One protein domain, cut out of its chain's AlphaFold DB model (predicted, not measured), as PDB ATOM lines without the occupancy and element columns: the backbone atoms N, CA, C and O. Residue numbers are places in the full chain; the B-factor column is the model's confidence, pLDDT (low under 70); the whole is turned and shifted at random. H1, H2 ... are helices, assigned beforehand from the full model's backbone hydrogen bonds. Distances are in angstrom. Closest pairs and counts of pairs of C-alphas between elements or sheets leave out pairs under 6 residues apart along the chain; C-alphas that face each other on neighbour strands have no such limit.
ATOM      1  N   SER A   2     185.784 187.448 159.955       53.03
ATOM      2  CA  SER A   2     186.643 187.505 158.755       53.03
ATOM      3  C   SER A   2     188.006 186.828 158.939       53.03
ATOM      4  O   SER A   2     188.249 185.801 158.315       53.03
ATOM      5  N   ASN A   3     188.787 187.270 159.936       53.84
ATOM      6  CA  ASN A   3     190.163 186.811 160.225       53.84
ATOM      7  C   ASN A   3     190.331 185.283 160.333       53.84
ATOM      8  O   ASN A   3     191.400 184.730 160.071       53.84
ATOM      9  N   VAL A   4     189.274 184.583 160.757       56.06
ATOM     10  CA  VAL A   4     189.263 183.122 160.922       56.06
ATOM     11  C   VAL A   4     189.187 182.414 159.568       56.06
ATOM     12  O   VAL A   4     189.836 181.384 159.386       56.06
ATOM     13  N   CYS A   5     188.431 182.964 158.616       55.00
ATOM     14  CA  CYS A   5     188.344 182.434 157.258       55.00
ATOM     15  C   CYS A   5     189.662 182.628 156.503       55.00
ATOM     16  O   CYS A   5     190.099 181.699 155.828       55.00
ATOM     17  N   GLU A   6     190.339 183.772 156.664       58.25
ATOM     18  CA  GLU A   6     191.651 183.982 156.035       58.25
ATOM     19  C   GLU A   6     192.724 183.029 156.590       58.25
ATOM     20  O   GLU A   6     193.528 182.488 155.834       58.25
ATOM     21  N   LYS A   7     192.696 182.743 157.898       59.62
ATOM     22  CA  LYS A   7     193.610 181.785 158.542       59.62
ATOM     23  C   LYS A   7     193.360 180.334 158.104       59.62
ATOM     24  O   LYS A   7     194.327 179.601 157.916       59.62
ATOM     25  N   LYS A   8     192.094 179.920 157.953       59.97
ATOM     26  CA  LYS A   8     191.718 178.565 157.497       59.97
ATOM     27  C   LYS A   8     192.040 178.312 156.023       59.97
ATOM     28  O   LYS A   8     192.284 177.174 155.656       59.97
ATOM     29  N   ASN A   9     192.061 179.364 155.211       59.00
ATOM     30  CA  ASN A   9     192.311 179.295 153.774       59.00
ATOM     31  C   ASN A   9     193.713 179.800 153.406       59.00
ATOM     32  O   ASN A   9     193.907 180.286 152.294       59.00
ATOM     33  N   LYS A  10     194.690 179.718 154.323       57.28
ATOM     34  CA  LYS A  10     196.066 180.203 154.102       57.28
ATOM     35  C   LYS A  10     196.665 179.715 152.776       57.28
ATOM     36  O   LYS A  10     197.362 180.486 152.132       57.28
ATOM     37  N   ASP A  11     196.338 178.493 152.361       54.88
ATOM     38  CA  ASP A  11     196.817 177.880 151.115       54.88
ATOM     39  C   ASP A  11     196.176 178.470 149.843       54.88
ATOM     40  O   ASP A  11     196.760 178.420 148.766       54.88
ATOM     41  N   ILE A  12     194.989 179.076 149.959       55.59
ATOM     42  CA  ILE A  12     194.281 179.746 148.854       55.59
ATOM     43  C   ILE A  12     194.829 181.166 148.650       55.59
ATOM     44  O   ILE A  12     194.833 181.701 147.538       55.59
ATOM     45  N   PHE A  13     195.310 181.800 149.722       59.19
ATOM     46  CA  PHE A  13     195.814 183.164 149.673       59.19
ATOM     47  C   PHE A  13     197.286 183.208 149.268       59.19
ATOM     48  O   PHE A  13     198.188 182.914 150.053       59.19
ATOM     49  N   LYS A  14     197.546 183.690 148.048       62.25
ATOM     50  CA  LYS A  14     198.913 183.959 147.594       62.25
ATOM     51  C   LYS A  14     199.598 184.947 148.535       62.25
ATOM     52  O   LYS A  14     199.172 186.091 148.712       62.25
ATOM     53  N   THR A  15     200.695 184.503 149.128       62.28
ATOM     54  CA  THR A  15     201.561 185.358 149.941       62.28
ATOM     55  C   THR A  15     202.533 186.089 149.005       62.28
ATOM     56  O   THR A  15     202.807 185.615 147.903       62.28
ATOM     57  N   SER A  38     187.967 202.437 145.293       70.94
ATOM     58  CA  SER A  38     187.905 202.530 146.758       70.94
ATOM     59  C   SER A  38     186.874 201.565 147.353       70.94
ATOM     60  O   SER A  38     187.081 201.044 148.447       70.94
ATOM     61  N   THR A  39     185.805 201.268 146.613       70.25
ATOM     62  CA  THR A  39     184.742 200.351 147.034       70.25
ATOM     63  C   THR A  39     185.236 198.915 147.184       70.25
ATOM     64  O   THR A  39     185.012 198.317 148.233       70.25
ATOM     65  N   SER A  40     185.980 198.356 146.215       68.81
ATOM     66  CA  SER A  40     186.504 196.988 146.380       68.81
ATOM     67  C   SER A  40     187.583 196.920 147.458       68.81
ATOM     68  O   SER A  40     187.630 195.934 148.186       68.81
ATOM     69  N   LYS A  41     188.362 197.994 147.670       70.94
ATOM     70  CA  LYS A  41     189.302 198.100 148.807       70.94
ATOM     71  C   LYS A  41     188.611 198.096 150.177       70.94
ATOM     72  O   LYS A  41     189.260 197.788 151.172       70.94
ATOM     73  N   ARG A  42     187.327 198.471 150.238       73.69
ATOM     74  CA  ARG A  42     186.483 198.406 151.442       73.69
ATOM     75  C   ARG A  42     185.658 197.120 151.526       73.69
ATOM     76  O   ARG A  42     184.920 196.955 152.493       73.69
ATOM     77  N   SER A  43     185.780 196.216 150.554       80.44
ATOM     78  CA  SER A  43     185.106 194.921 150.618       80.44
ATOM     79  C   SER A  43     185.546 194.141 151.855       80.44
ATOM     80  O   SER A  43     186.679 194.266 152.326       80.44
ATOM     81  N   PHE A  44     184.646 193.299 152.361       77.56
ATOM     82  CA  PHE A  44     184.913 192.441 153.514       77.56
ATOM     83  C   PHE A  44     186.199 191.619 153.348       77.56
ATOM     84  O   PHE A  44     186.968 191.473 154.293       77.56
ATOM     85  N   HIS A  45     186.444 191.142 152.129       77.94
ATOM     86  CA  HIS A  45     187.610 190.345 151.781       77.94
ATOM     87  C   HIS A  45     188.922 191.130 151.919       77.94
ATOM     88  O   HIS A  45     189.831 190.713 152.632       77.94
ATOM     89  N   GLU A  46     189.006 192.307 151.295       78.31
ATOM     90  CA  GLU A  46     190.202 193.152 151.371       78.31
ATOM     91  C   GLU A  46     190.453 193.652 152.801       78.31
ATOM     92  O   GLU A  46     191.600 193.723 153.245       78.31
ATOM     93  N   GLN A  47     189.387 193.941 153.556       81.31
ATOM     94  CA  GLN A  47     189.502 194.329 154.962       81.31
ATOM     95  C   GLN A  47     189.985 193.175 155.849       81.31
ATOM     96  O   GLN A  47     190.837 193.398 156.705       81.31
ATOM     97  N   GLY A  48     189.519 191.943 155.618       82.44
ATOM     98  CA  GLY A  48     190.020 190.748 156.307       82.44
ATOM     99  C   GLY A  48     191.518 190.529 156.079       82.44
ATOM    100  O   GLY A  48     192.284 190.358 157.028       82.44
ATOM    101  N   ILE A  49     191.981 190.687 154.833       81.88
ATOM    102  CA  ILE A  49     193.413 190.634 154.499       81.88
ATOM    103  C   ILE A  49     194.197 191.744 155.219       81.88
ATOM    104  O   ILE A  49     195.293 191.484 155.724       81.88
ATOM    105  N   LYS A  50     193.667 192.976 155.299       82.94
ATOM    106  CA  LYS A  50     194.315 194.083 156.032       82.94
ATOM    107  C   LYS A  50     194.438 193.787 157.521       82.94
ATOM    108  O   LYS A  50     195.537 193.903 158.060       82.94
ATOM    109  N   LEU A  51     193.336 193.387 158.151       84.69
ATOM    110  CA  LEU A  51     193.272 193.020 159.565       84.69
ATOM    111  C   LEU A  51     194.271 191.908 159.874       84.69
ATOM    112  O   LEU A  51     195.119 192.050 160.751       84.69
ATOM    113  N   TYR A  52     194.239 190.832 159.085       84.19
ATOM    114  CA  TYR A  52     195.178 189.734 159.236       84.19
ATOM    115  C   TYR A  52     196.624 190.209 159.087       84.19
ATOM    116  O   TYR A  52     197.468 189.879 159.911       84.19
ATOM    117  N   ASN A  53     196.931 191.014 158.066       84.12
ATOM    118  CA  ASN A  53     198.289 191.486 157.814       84.12
ATOM    119  C   ASN A  53     198.845 192.396 158.912       84.12
ATOM    120  O   ASN A  53     200.057 192.336 159.134       84.12
ATOM    121  N   ALA A  54     197.995 193.178 159.578       84.62
ATOM    122  CA  ALA A  54     198.370 194.031 160.702       84.62
ATOM    123  C   ALA A  54     198.733 193.228 161.959       84.62
ATOM    124  O   ALA A  54     199.537 193.692 162.753       84.62
ATOM    125  N   LEU A  55     198.221 192.003 162.124       85.69
ATOM    126  CA  LEU A  55     198.562 191.188 163.289       85.69
ATOM    127  C   LEU A  55     200.063 190.836 163.343       85.69
ATOM    128  O   LEU A  55     200.677 190.543 162.305       85.69
ATOM    129  N   PRO A  56     200.649 190.748 164.548       83.31
ATOM    130  CA  PRO A  56     202.010 190.261 164.725       83.31
ATOM    131  C   PRO A  56     202.192 188.822 164.231       83.31
ATOM    132  O   PRO A  56     201.271 188.003 164.292       83.31
ATOM    133  N   GLN A  57     203.402 188.486 163.778       81.69
ATOM    134  CA  GLN A  57     203.695 187.154 163.232       81.69
ATOM    135  C   GLN A  57     203.453 186.032 164.253       81.69
ATOM    136  O   GLN A  57     202.833 185.036 163.902       81.69
ATOM    137  N   TYR A  58     203.814 186.228 165.524       82.50
ATOM    138  CA  TYR A  58     203.588 185.219 166.565       82.50
ATOM    139  C   TYR A  58     202.098 184.874 166.741       82.50
ATOM    140  O   TYR A  58     201.754 183.712 166.935       82.50
ATOM    141  N   VAL A  59     201.196 185.855 166.583       84.69
ATOM    142  CA  VAL A  59     199.744 185.611 166.611       84.69
ATOM    143  C   VAL A  59     199.321 184.793 165.394       84.69
ATOM    144  O   VAL A  59     198.502 183.882 165.495       84.69
ATOM    145  N   LYS A  60     199.902 185.088 164.225       84.44
ATOM    146  CA  LYS A  60     199.627 184.388 162.962       84.44
ATOM    147  C   LYS A  60     200.117 182.944 162.939       84.44
ATOM    148  O   LYS A  60     199.667 182.209 162.051       84.44
ATOM    149  N   ASP A  61     200.990 182.549 163.855       85.56
ATOM    150  CA  ASP A  61     201.578 181.209 163.921       85.56
ATOM    151  C   ASP A  61     200.787 180.258 164.836       85.56
ATOM    152  O   ASP A  61     200.904 179.046 164.687       85.56
ATOM    153  N   TYR A  62     199.881 180.776 165.675       86.12
ATOM    154  CA  TYR A  62     198.979 179.958 166.496       86.12
ATOM    155  C   TYR A  62     198.050 179.052 165.676       86.12
ATOM    156  O   TYR A  62     197.721 179.351 164.522       86.12
ATOM    157  N   ASP A  63     197.560 177.969 166.285       86.69
ATOM    158  CA  ASP A  63     196.465 177.177 165.723       86.69
ATOM    159  C   ASP A  63     195.178 178.016 165.614       86.69
ATOM    160  O   ASP A  63     195.056 179.096 166.190       86.69
ATOM    161  N   VAL A  64     194.199 177.539 164.847       83.88
ATOM    162  CA  VAL A  64     192.985 178.314 164.543       83.88
ATOM    163  C   VAL A  64     192.184 178.674 165.801       83.88
ATOM    164  O   VAL A  64     191.616 179.769 165.861       83.88
ATOM    165  N   ASN A  65     192.134 177.789 166.799       85.19
ATOM    166  CA  ASN A  65     191.364 178.020 168.018       85.19
ATOM    167  C   ASN A  65     192.067 179.040 168.912       85.19
ATOM    168  O   ASN A  65     191.434 180.015 169.328       85.19
ATOM    169  N   THR A  66     193.375 178.875 169.125       86.94
ATOM    170  CA  THR A  66     194.184 179.829 169.895       86.94
ATOM    171  C   THR A  66     194.214 181.190 169.209       86.94
ATOM    172  O   THR A  66     193.926 182.196 169.845       86.94
ATOM    173  N   PHE A  67     194.411 181.235 167.887       87.31
ATOM    174  CA  PHE A  67     194.323 182.463 167.096       87.31
ATOM    175  C   PHE A  67     192.996 183.194 167.318       87.31
ATOM    176  O   PHE A  67     192.983 184.389 167.611       87.31
ATOM    177  N   LYS A  68     191.867 182.480 167.208       86.38
ATOM    178  CA  LYS A  68     190.535 183.066 167.392       86.38
ATOM    179  C   LYS A  68     190.374 183.640 168.797       86.38
ATOM    180  O   LYS A  68     189.820 184.730 168.940       86.38
ATOM    181  N   TRP A  69     190.838 182.916 169.814       89.81
ATOM    182  CA  TRP A  69     190.737 183.355 171.199       89.81
ATOM    183  C   TRP A  69     191.633 184.562 171.485       89.81
ATOM    184  O   TRP A  69     191.139 185.562 171.998       89.81
ATOM    185  N   THR A  70     192.902 184.528 171.071       88.12
ATOM    186  CA  THR A  70     193.854 185.633 171.246       88.12
ATOM    187  C   THR A  70     193.384 186.891 170.525       88.12
ATOM    188  O   THR A  70     193.351 187.955 171.131       88.12
ATOM    189  N   VAL A  71     192.952 186.782 169.263       86.38
ATOM    190  CA  VAL A  71     192.427 187.935 168.513       86.38
ATOM    191  C   VAL A  71     191.172 188.491 169.183       86.38
ATOM    192  O   VAL A  71     191.050 189.703 169.315       86.38
ATOM    193  N   LYS A  72     190.258 187.630 169.653       87.31
ATOM    194  CA  LYS A  72     189.075 188.078 170.402       87.31
ATOM    195  C   LYS A  72     189.475 188.811 171.684       87.31
ATOM    196  O   LYS A  72     188.923 189.870 171.953       87.31
ATOM    197  N   ARG A  73     190.420 188.265 172.452       88.25
ATOM    198  CA  ARG A  73     190.890 188.864 173.704       88.25
ATOM    199  C   ARG A  73     191.497 190.244 173.464       88.25
ATOM    200  O   ARG A  73     191.051 191.195 174.084       88.25
ATOM    201  N   LEU A  74     192.402 190.353 172.493       85.12
ATOM    202  CA  LEU A  74     193.031 191.614 172.090       85.12
ATOM    203  C   LEU A  74     192.001 192.674 171.669       85.12
ATOM    204  O   LEU A  74     192.089 193.826 172.077       85.12
ATOM    205  N   LEU A  75     190.996 192.283 170.878       83.75
ATOM    206  CA  LEU A  75     189.916 193.190 170.471       83.75
ATOM    207  C   LEU A  75     189.077 193.663 171.670       83.75
ATOM    208  O   LEU A  75     188.662 194.817 171.704       83.75
ATOM    209  N   CYS A  76     188.822 192.781 172.641       85.06
ATOM    210  CA  CYS A  76     188.073 193.115 173.852       85.06
ATOM    211  C   CYS A  76     188.881 193.962 174.850       85.06
ATOM    212  O   CYS A  76     188.287 194.784 175.537       85.06
ATOM    213  N   GLU A  77     190.201 193.778 174.932       86.06
ATOM    214  CA  GLU A  77     191.090 194.534 175.830       86.06
ATOM    215  C   GLU A  77     191.222 196.008 175.420       86.06
ATOM    216  O   GLU A  77     191.325 196.872 176.283       86.06
ATOM    217  N   HIS A  78     191.196 196.302 174.117       79.88
ATOM    218  CA  HIS A  78     191.436 197.651 173.594       79.88
ATOM    219  C   HIS A  78     190.168 198.467 173.295       79.88
ATOM    220  O   HIS A  78     190.298 199.597 172.838       79.88
ATOM    221  N   SER A  79     188.965 197.917 173.537       74.69
ATOM    222  CA  SER A  79     187.663 198.594 173.338       74.69
ATOM    223  C   SER A  79     187.609 199.464 172.073       74.69
ATOM    224  O   SER A  79     187.310 200.650 172.133       74.69
ATOM    225  N   LEU A  80     187.971 198.870 170.938       80.00
ATOM    226  CA  LEU A  80     188.141 199.577 169.669       80.00
ATOM    227  C   LEU A  80     186.786 199.984 169.085       80.00
ATOM    228  O   LEU A  80     185.907 199.132 168.922       80.00
ATOM    229  N   TYR A  81     186.643 201.258 168.727       77.56
ATOM    230  CA  TYR A  81     185.442 201.815 168.108       77.56
ATOM    231  C   TYR A  81     185.600 201.946 166.592       77.56
ATOM    232  O   TYR A  81     184.636 201.731 165.854       77.56
ATOM    233  N   GLU A  82     186.819 202.219 166.118       80.44
ATOM    234  CA  GLU A  82     187.130 202.346 164.695       80.44
ATOM    235  C   GLU A  82     188.224 201.375 164.225       80.44
ATOM    236  O   GLU A  82     189.095 200.926 164.971       80.44
ATOM    237  N   MET A  83     188.197 201.045 162.930       76.88
ATOM    238  CA  MET A  83     189.229 200.196 162.319       76.88
ATOM    239  C   MET A  83     190.602 200.870 162.294       76.88
ATOM    240  O   MET A  83     191.619 200.182 162.317       76.88
ATOM    241  N   ASP A  84     190.647 202.199 162.243       78.88
ATOM    242  CA  ASP A  84     191.906 202.937 162.233       78.88
ATOM    243  C   ASP A  84     192.645 202.800 163.574       78.88
ATOM    244  O   ASP A  84     193.856 202.577 163.583       78.88
ATOM    245  N   GLU A  85     191.918 202.765 164.697       79.50
ATOM    246  CA  GLU A  85     192.482 202.488 166.026       79.50
ATOM    247  C   GLU A  85     193.138 201.104 166.084       79.50
ATOM    248  O   GLU A  85     194.242 200.945 166.607       79.50
ATOM    249  N   TYR A  86     192.510 200.097 165.469       83.31
ATOM    250  CA  TYR A  86     193.092 198.760 165.355       83.31
ATOM    251  C   TYR A  86     194.442 198.789 164.622       83.31
ATOM    252  O   TYR A  86     195.415 198.170 165.064       83.31
ATOM    253  N   PHE A  87     194.524 199.505 163.497       80.56
ATOM    254  CA  PHE A  87     195.767 199.596 162.734       80.56
ATOM    255  C   PHE A  87     196.855 200.362 163.489       80.56
ATOM    256  O   PHE A  87     198.011 199.949 163.425       80.56
ATOM    257  N   CYS A  88     196.505 201.394 164.256       79.19
ATOM    258  CA  CYS A  88     197.454 202.097 165.118       79.19
ATOM    259  C   CYS A  88     198.072 201.176 166.183       79.19
ATOM    260  O   CYS A  88     199.277 201.235 166.413       79.19
ATOM    261  N   ILE A  89     197.281 200.288 166.794       76.50
ATOM    262  CA  ILE A  89     197.771 199.386 167.850       76.50
ATOM    263  C   ILE A  89     198.660 198.272 167.287       76.50
ATOM    264  O   ILE A  89     199.714 197.977 167.848       76.50
ATOM    265  N   PHE A  90     198.257 197.638 166.183       74.56
ATOM    266  CA  PHE A  90     198.935 196.430 165.689       74.56
ATOM    267  C   PHE A  90     199.960 196.685 164.577       74.56
ATOM    268  O   PHE A  90     200.810 195.833 164.325       74.56
ATOM    269  N   ASN A  91     199.905 197.837 163.909       68.31
ATOM    270  CA  ASN A  91     200.692 198.135 162.711       68.31
ATOM    271  C   ASN A  91     201.496 199.434 162.853       68.31
ATOM    272  O   ASN A  91     201.739 200.094 161.849       68.31
ATOM    273  N   CYS A  92     201.887 199.796 164.080       46.16
ATOM    274  CA  CYS A  92     202.740 200.949 164.358       46.16
ATOM    275  C   CYS A  92     204.113 200.777 163.665       46.16
ATOM    276  O   CYS A  92     205.025 200.147 164.204       46.16
TER     277      CYS A  92
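AT A GLANCE: This is residues 2 to 15 and 38 to 92 of the 93 residues of an uncharacterized protein of Blattella germanica (UniProt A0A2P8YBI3). Look for a loose ring of helices: H3, H4, H5 and H6 follow one another round it, and the last residue of H6 comes back near the end of H3. H1 packs on H3 and on the first residues of H5, while H2 lies farthest out, before H3. The printed part has 69 residues and six named helices, H1 to H6 in that order, with no named strand: all helix. It is compact, with a radius of gyration of the C-alphas of 12.0 A and spans of 33 by 31 by 18 A.

HOW THE PARTS SIT: Begin at H1, residues 2 to 8. It touches H3, residues 44 to 54, closest at the C-alphas of Ser 2 and Gly 48, 5.3 A; at 73 degrees they are only just about perpendicular. H1 also touches H5, residues 64 to 77, with residues 64 to 68 of H5 alone: a shallow tilt of 24 degrees, opposite ways, with C-alphas of Val 4 and Lys 68 closest at 6.6 A. H2, residues 38 to 41, touches no helix. H4, residues 57 to 61, touches residues 67 to 71 of H5, closest at the C-alphas of Val 59 and Phe 67, 6.3 A. H6, residues 83 to 90, only just touches H3, with 3 pairs of C-alphas within 8 A; those of Ala 54 and Phe 90 are closest, 5.6 A, and the helices run the same way at a shallow tilt of 24 degrees. H3 and H5 are apart. In H1, H3, H4, H5 and H6 every O i to N i+4 pair is within hydrogen-bond range; H2 is too short for one.

IN THESE COORDINATES: Find C-alpha 2 at (186.643, 187.505, 158.755), where H1 begins. H3 is 15.3 A long, H5 19.9 A, and H6 10.9 A, ending at C-alpha 90, (198.935, 196.430, 165.689).

THE WHOLE: The C-alphas of Ser 38 and Thr 66 are farthest apart, 33.0 A. Residues 16 to 37 are not printed; C-alphas 15 and 38 are 22.2 A apart across the cut. The links printed whole are tight. Confidence is under 70 at residues 2 to 15, 40, and 91 to 92.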